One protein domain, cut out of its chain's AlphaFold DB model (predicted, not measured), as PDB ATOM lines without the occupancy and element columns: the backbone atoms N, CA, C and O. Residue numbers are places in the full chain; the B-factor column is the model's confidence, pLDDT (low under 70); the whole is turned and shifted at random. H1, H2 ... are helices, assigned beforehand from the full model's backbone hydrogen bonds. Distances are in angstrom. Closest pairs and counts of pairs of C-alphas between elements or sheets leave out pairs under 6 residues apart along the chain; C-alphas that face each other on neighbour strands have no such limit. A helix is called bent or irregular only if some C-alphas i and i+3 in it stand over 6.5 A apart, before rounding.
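AT A GLANCE: This is residues 13 to 64 of the 342 residues of an uncharacterized protein of Amycolatopsis arida (UniProt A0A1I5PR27). Two helices, H1 and the longer H2, meet near their ends as an open V, with a tight link at the corner and the two arms standing free. Going along the 52 printed residues you meet H1, then H2, and no named strand; the class is all helix. The shape is extended, with a radius of gyration of the C-alphas of 17.1 A, and only just flat, with spans of 49 by 32 by 10 A.

HOW THE PARTS SIT: Start with H1, residues 13 to 31, which has a kink of 38 degrees near residue 25. It is only just irregular: C-alphas 23 and 26 are 6.7 A apart. H2, residues 34 to 63, runs the opposite way at a steep tilt of 52 degrees. The two are close but not clearly touching; their closest C-alphas, of Leu 29 and Ala 37, are 7.9 A apart. In H2 every O i to N i+4 pair is within hydrogen-bond range, in H1 11 of 15.

IN THESE COORDINATES: Find C-alpha 13 at (-10.979, -28.224, -8.040); H1 runs 27.6 A to C-alpha 31. From C-alpha 34 at (-17.760, -3.056, -27.217), H2 runs 44.1 A to C-alpha 63 at (-52.080, -30.441, -23.010).

THE WHOLE: The C-alphas farthest apart, of Gly 31 and Ala 64, are 50.5 A apart. The printed part has no cut. Look for pLDDT under 70 at residues 27 to 29, 31 to 32 and 37 to 38.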
ATOM      1  N   GLY A  13     -11.944 -29.109  -7.380       85.31
ATOM      2  CA  GLY A  13     -10.979 -28.224  -8.040       85.31
ATOM      3  C   GLY A  13     -11.555 -27.520  -9.272       85.31
ATOM      4  O   GLY A  13     -11.336 -26.325  -9.447       85.31
ATOM      5  N   LEU A  14     -12.341 -28.231 -10.085       89.62
ATOM      6  CA  LEU A  14     -13.003 -27.693 -11.279       89.62
ATOM      7  C   LEU A  14     -14.144 -26.726 -10.903       89.62
ATOM      8  O   LEU A  14     -14.268 -25.652 -11.490       89.62
ATOM      9  N   ALA A  15     -14.921 -27.040  -9.862       82.38
ATOM     10  CA  ALA A  15     -15.923 -26.137  -9.289       82.38
ATOM     11  C   ALA A  15     -15.302 -24.854  -8.697       82.38
ATOM     12  O   ALA A  15     -15.849 -23.767  -8.869       82.38
ATOM     13  N   VAL A  16     -14.140 -24.951  -8.039       87.12
ATOM     14  CA  VAL A  16     -13.398 -23.781  -7.536       87.12
ATOM     15  C   VAL A  16     -12.867 -22.925  -8.687       87.12
ATOM     16  O   VAL A  16     -13.131 -21.724  -8.706       87.12
ATOM     17  N   THR A  17     -12.181 -23.505  -9.678       80.12
ATOM     18  CA  THR A  17     -11.602 -22.719 -10.785       80.12
ATOM     19  C   THR A  17     -12.667 -22.073 -11.669       80.12
ATOM     20  O   THR A  17     -12.482 -20.937 -12.103       80.12
ATOM     21  N   THR A  18     -13.811 -22.727 -11.887       81.88
ATOM     22  CA  THR A  18     -14.964 -22.104 -12.562       81.88
ATOM     23  C   THR A  18     -15.585 -20.980 -11.730       81.88
ATOM     24  O   THR A  18     -15.836 -19.901 -12.270       81.88
ATOM     25  N   ALA A  19     -15.757 -21.160 -10.416       79.81
ATOM     26  CA  ALA A  19     -16.271 -20.113  -9.529       79.81
ATOM     27  C   ALA A  19     -15.337 -18.891  -9.412       79.81
ATOM     28  O   ALA A  19     -15.819 -17.762  -9.287       79.81
ATOM     29  N   GLU A  20     -14.014 -19.078  -9.476       79.69
ATOM     30  CA  GLU A  20     -13.058 -17.966  -9.564       79.69
ATOM     31  C   GLU A  20     -13.088 -17.299 -10.944       79.69
ATOM     32  O   GLU A  20     -13.145 -16.071 -11.022       79.69
ATOM     33  N   ARG A  21     -13.191 -18.069 -12.040       77.12
ATOM     34  CA  ARG A  21     -13.335 -17.508 -13.396       77.12
ATOM     35  C   ARG A  21     -14.572 -16.611 -13.530       77.12
ATOM     36  O   ARG A  21     -14.492 -15.554 -14.153       77.12
ATOM     37  N   VAL A  22     -15.682 -16.990 -12.893       84.50
ATOM     38  CA  VAL A  22     -16.911 -16.180 -12.811       84.50
ATOM     39  C   VAL A  22     -16.726 -14.920 -11.950       84.50
ATOM     40  O   VAL A  22     -17.339 -13.895 -12.244       84.50
ATOM     41  N   ARG A  23     -15.856 -14.937 -10.928       80.25
ATOM     42  CA  ARG A  23     -15.556 -13.752 -10.099       80.25
ATOM     43  C   ARG A  23     -14.577 -12.762 -10.729       80.25
ATOM     44  O   ARG A  23     -14.681 -11.575 -10.428       80.25
ATOM     45  N   ASP A  24     -13.668 -13.206 -11.595       74.25
ATOM     46  CA  ASP A  24     -12.753 -12.304 -12.317       74.25
ATOM     47  C   ASP A  24     -13.305 -11.796 -13.656       74.25
ATOM     48  O   ASP A  24     -12.833 -10.772 -14.159       74.25
ATOM     49  N   LEU A  25     -14.338 -12.440 -14.212       71.19
ATOM     50  CA  LEU A  25     -15.051 -11.980 -15.413       71.19
ATOM     51  C   LEU A  25     -15.448 -10.484 -15.356       71.19
ATOM     52  O   LEU A  25     -15.096  -9.757 -16.286       71.19
ATOM     53  N   PRO A  26     -16.065  -9.962 -14.271       73.06
ATOM     54  CA  PRO A  26     -16.412  -8.541 -14.152       73.06
ATOM     55  C   PRO A  26     -15.232  -7.566 -14.264       73.06
ATOM     56  O   PRO A  26     -15.421  -6.433 -14.697       73.06
ATOM     57  N   ARG A  27     -14.010  -7.984 -13.901       69.38
ATOM     58  CA  ARG A  27     -12.798  -7.159 -14.061       69.38
ATOM     59  C   ARG A  27     -12.302  -7.159 -15.507       69.38
ATOM     60  O   ARG A  27     -11.781  -6.150 -15.971       69.38
ATOM     61  N   GLN A  28     -12.487  -8.271 -16.217       62.75
ATOM     62  CA  GLN A  28     -12.100  -8.430 -17.623       62.75
ATOM     63  C   GLN A  28     -13.049  -7.664 -18.565       62.75
ATOM     64  O   GLN A  28     -12.594  -7.107 -19.559       62.75
ATOM     65  N   LEU A  29     -14.336  -7.530 -18.208       61.31
ATOM     66  CA  LEU A  29     -15.328  -6.740 -18.961       61.31
ATOM     67  C   LEU A  29     -14.957  -5.256 -19.141       61.31
ATOM     68  O   LEU A  29     -15.401  -4.645 -20.107       61.31
ATOM     69  N   ILE A  30     -14.135  -4.675 -18.261       70.00
ATOM     70  CA  ILE A  30     -13.746  -3.251 -18.322       70.00
ATOM     71  C   ILE A  30     -12.771  -2.966 -19.483       70.00
ATOM     72  O   ILE A  30     -12.701  -1.836 -19.962       70.00
ATOM     73  N   GLY A  31     -12.023  -3.976 -19.947       67.06
ATOM     74  CA  GLY A  31     -11.036  -3.846 -21.028       67.06
ATOM     75  C   GLY A  31     -11.444  -4.482 -22.360       67.06
ATOM     76  O   GLY A  31     -10.630  -4.504 -23.282       67.06
ATOM     77  N   LEU A  32     -12.654  -5.041 -22.469       68.50
ATOM     78  CA  LEU A  32     -13.097  -5.752 -23.671       68.50
ATOM     79  C   LEU A  32     -13.679  -4.798 -24.734       68.50
ATOM     80  O   LEU A  32     -14.361  -3.834 -24.382       68.50
ATOM     81  N   PRO A  33     -13.467  -5.067 -26.040       71.06
ATOM     82  CA  PRO A  33     -14.112  -4.315 -27.112       71.06
ATOM     83  C   PRO A  33     -15.641  -4.351 -27.005       71.06
ATOM     84  O   PRO A  33     -16.229  -5.388 -26.696       71.06
ATOM     85  N   VAL A  34     -16.295  -3.230 -27.328       75.75
ATOM     86  CA  VAL A  34     -17.760  -3.056 -27.217       75.75
ATOM     87  C   VAL A  34     -18.543  -4.119 -28.007       75.75
ATOM     88  O   VAL A  34     -19.627  -4.522 -27.592       75.75
ATOM     89  N   THR A  35     -17.969  -4.648 -29.092       73.69
ATOM     90  CA  THR A  35     -18.526  -5.767 -29.870       73.69
ATOM     91  C   THR A  35     -18.783  -7.023 -29.030       73.69
ATOM     92  O   THR A  35     -19.815  -7.663 -29.211       73.69
ATOM     93  N   VAL A  36     -17.910  -7.345 -28.070       72.44
ATOM     94  CA  VAL A  36     -18.053  -8.526 -27.198       72.44
ATOM     95  C   VAL A  36     -19.215  -8.343 -26.214       72.44
ATOM     96  O   VAL A  36     -19.973  -9.280 -25.969       72.44
ATOM     97  N   ALA A  37     -19.422  -7.124 -25.703       66.50
ATOM     98  CA  ALA A  37     -20.584  -6.810 -24.867       66.50
ATOM     99  C   ALA A  37     -21.903  -6.954 -25.653       66.50
ATOM    100  O   ALA A  37     -22.860  -7.551 -25.154       66.50
ATOM    101  N   SER A  38     -21.936  -6.485 -26.905       69.81
ATOM    102  CA  SER A  38     -23.091  -6.652 -27.800       69.81
ATOM    103  C   SER A  38     -23.370  -8.120 -28.141       69.81
ATOM    104  O   SER A  38     -24.530  -8.527 -28.135       69.81
ATOM    105  N   GLN A  39     -22.338  -8.938 -28.376       75.56
ATOM    106  CA  GLN A  39     -22.493 -10.377 -28.636       75.56
ATOM    107  C   GLN A  39     -23.130 -11.117 -27.450       75.56
ATOM    108  O   GLN A  39     -24.022 -11.940 -27.655       75.56
ATOM    109  N   VAL A  40     -22.749 -10.790 -26.209       76.69
ATOM    110  CA  VAL A  40     -23.383 -11.355 -24.999       76.69
ATOM    111  C   VAL A  40     -24.862 -10.956 -24.906       76.69
ATOM    112  O   VAL A  40     -25.708 -11.796 -24.597       76.69
ATOM    113  N   LEU A  41     -25.200  -9.702 -25.222       78.25
ATOM    114  CA  LEU A  41     -26.587  -9.229 -25.217       78.25
ATOM    115  C   LEU A  41     -27.434  -9.920 -26.306       78.25
ATOM    116  O   LEU A  41     -28.556 -10.353 -26.040       78.25
ATOM    117  N   GLN A  42     -26.875 -10.096 -27.506       75.31
ATOM    118  CA  GLN A  42     -27.525 -10.783 -28.626       75.31
ATOM    119  C   GLN A  42     -27.691 -12.293 -28.374       75.31
ATOM    120  O   GLN A  42     -28.705 -12.873 -28.763       75.31
ATOM    121  N   ALA A  43     -26.741 -12.930 -27.682       79.25
ATOM    122  CA  ALA A  43     -26.879 -14.307 -27.211       79.25
ATOM    123  C   ALA A  43     -28.004 -14.440 -26.168       79.25
ATOM    124  O   ALA A  43     -28.821 -15.354 -26.265       79.25
ATOM    125  N   SER A  44     -28.102 -13.496 -25.224       76.94
ATOM    126  CA  SER A  44     -29.160 -13.480 -24.201       76.94
ATOM    127  C   SER A  44     -30.570 -13.433 -24.808       76.94
ATOM    128  O   SER A  44     -31.448 -14.184 -24.387       76.94
ATOM    129  N   MET A  45     -30.781 -12.626 -25.856       87.06
ATOM    130  CA  MET A  45     -32.087 -12.536 -26.525       87.06
ATOM    131  C   MET A  45     -32.488 -13.852 -27.216       87.06
ATOM    132  O   MET A  45     -33.649 -14.253 -27.145       87.06
ATOM    133  N   ARG A  46     -31.530 -14.571 -27.820       77.81
ATOM    134  CA  ARG A  46     -31.777 -15.905 -28.403       77.81
ATOM    135  C   ARG A  46     -32.110 -16.947 -27.334       77.81
ATOM    136  O   ARG A  46     -33.005 -17.757 -27.543       77.81
ATOM    137  N   VAL A  47     -31.453 -16.896 -26.172       81.62
ATOM    138  CA  VAL A  47     -31.779 -17.767 -25.028       81.62
ATOM    139  C   VAL A  47     -33.191 -17.487 -24.503       81.62
ATOM    140  O   VAL A  47     -33.922 -18.424 -24.202       81.62
ATOM    141  N   GLN A  48     -33.618 -16.221 -24.445       78.81
ATOM    142  CA  GLN A  48     -34.996 -15.869 -24.075       78.81
ATOM    143  C   GLN A  48     -36.018 -16.436 -25.070       78.81
ATOM    144  O   GLN A  48     -37.001 -17.032 -24.639       78.81
ATOM    145  N   GLN A  49     -35.755 -16.333 -26.376       81.12
ATOM    146  CA  GLN A  49     -36.604 -16.922 -27.421       81.12
ATOM    147  C   GLN A  49     -36.684 -18.451 -27.291       81.12
ATOM    148  O   GLN A  49     -37.784 -18.993 -27.223       81.12
ATOM    149  N   GLN A  50     -35.548 -19.135 -27.132       78.19
ATOM    150  CA  GLN A  50     -35.498 -20.588 -26.928       78.19
ATOM    151  C   GLN A  50     -36.234 -21.042 -25.657       78.19
ATOM    152  O   GLN A  50     -36.894 -22.077 -25.672       78.19
ATOM    153  N   ILE A  51     -36.160 -20.278 -24.561       83.56
ATOM    154  CA  ILE A  51     -36.926 -20.561 -23.336       83.56
ATOM    155  C   ILE A  51     -38.432 -20.400 -23.587       83.56
ATOM    156  O   ILE A  51     -39.209 -21.221 -23.106       83.56
ATOM    157  N   THR A  52     -38.859 -19.390 -24.351       83.38
ATOM    158  CA  THR A  52     -40.273 -19.198 -24.709       83.38
ATOM    159  C   THR A  52     -40.787 -20.297 -25.642       83.38
ATOM    160  O   THR A  52     -41.846 -20.859 -25.381       83.38
ATOM    161  N   GLU A  53     -40.027 -20.672 -26.673       85.06
ATOM    162  CA  GLU A  53     -40.347 -21.796 -27.566       85.06
ATOM    163  C   GLU A  53     -40.444 -23.122 -26.800       85.06
ATOM    164  O   GLU A  53     -41.370 -23.904 -27.020       85.06
ATOM    165  N   LEU A  54     -39.521 -23.370 -25.865       87.19
ATOM    166  CA  LEU A  54     -39.520 -24.574 -25.033       87.19
ATOM    167  C   LEU A  54     -40.653 -24.570 -23.993       87.19
ATOM    168  O   LEU A  54     -41.154 -25.638 -23.651       87.19
ATOM    169  N   ALA A  55     -41.083 -23.396 -23.521       86.81
ATOM    170  CA  ALA A  55     -42.251 -23.254 -22.653       86.81
ATOM    171  C   ALA A  55     -43.555 -23.546 -23.410       86.81
ATOM    172  O   ALA A  55     -44.327 -24.380 -22.951       86.81
ATOM    173  N   ILE A  56     -43.757 -22.948 -24.592       82.50
ATOM    174  CA  ILE A  56     -44.926 -23.208 -25.456       82.50
ATOM    175  C   ILE A  56     -44.989 -24.694 -25.824       82.50
ATOM    176  O   ILE A  56     -45.990 -25.355 -25.579       82.50
ATOM    177  N   LYS A  57     -43.877 -25.259 -26.308       87.25
ATOM    178  CA  LYS A  57     -43.791 -26.679 -26.675       87.25
ATOM    179  C   LYS A  57     -43.915 -27.628 -25.475       87.25
ATOM    180  O   LYS A  57     -44.285 -28.789 -25.641       87.25
ATOM    181  N   GLY A  58     -43.584 -27.153 -24.275       90.44
ATOM    182  CA  GLY A  58     -43.838 -27.852 -23.018       90.44
ATOM    183  C   GLY A  58     -45.320 -27.856 -22.650       90.44
ATOM    184  O   GLY A  58     -45.827 -28.891 -22.224       90.44
ATOM    185  N   ASP A  59     -46.017 -26.740 -22.861       82.19
ATOM    186  CA  ASP A  59     -47.454 -26.603 -22.614       82.19
ATOM    187  C   ASP A  59     -48.276 -27.426 -23.623       82.19
ATOM    188  O   ASP A  59     -49.106 -28.229 -23.207       82.19
ATOM    189  N   ASP A  60     -47.938 -27.379 -24.921       83.12
ATOM    190  CA  ASP A  60     -48.495 -28.263 -25.963       83.12
ATOM    191  C   ASP A  60     -48.372 -29.750 -25.577       83.12
ATOM    192  O   ASP A  60     -49.320 -30.533 -25.688       83.12
ATOM    193  N   ALA A  61     -47.191 -30.159 -25.094       84.25
ATOM    194  CA  ALA A  61     -46.937 -31.534 -24.673       84.25
ATOM    195  C   ALA A  61     -47.720 -31.917 -23.404       84.25
ATOM    196  O   ALA A  61     -48.163 -33.059 -23.276       84.25
ATOM    197  N   LEU A  62     -47.913 -30.979 -22.471       75.00
ATOM    198  CA  LEU A  62     -48.715 -31.187 -21.264       75.00
ATOM    199  C   LEU A  62     -50.219 -31.223 -21.571       75.00
ATOM    200  O   LEU A  62     -50.916 -32.048 -20.982       75.00
ATOM    201  N   ALA A  63     -50.704 -30.415 -22.515       77.56
ATOM    202  CA  ALA A  63     -52.080 -30.441 -23.010       77.56
ATOM    203  C   ALA A  63     -52.395 -31.747 -23.762       77.56
ATOM    204  O   ALA A  63     -53.463 -32.325 -23.584       77.56
ATOM    205  N   ALA A  64     -51.438 -32.300 -24.515       78.38
ATOM    206  CA  ALA A  64     -51.579 -33.629 -25.120       78.38
ATOM    207  C   ALA A  64     -51.631 -34.783 -24.088       78.38
ATOM    208  O   ALA A  64     -52.093 -35.879 -24.410       78.38
TER     209      ALA A  64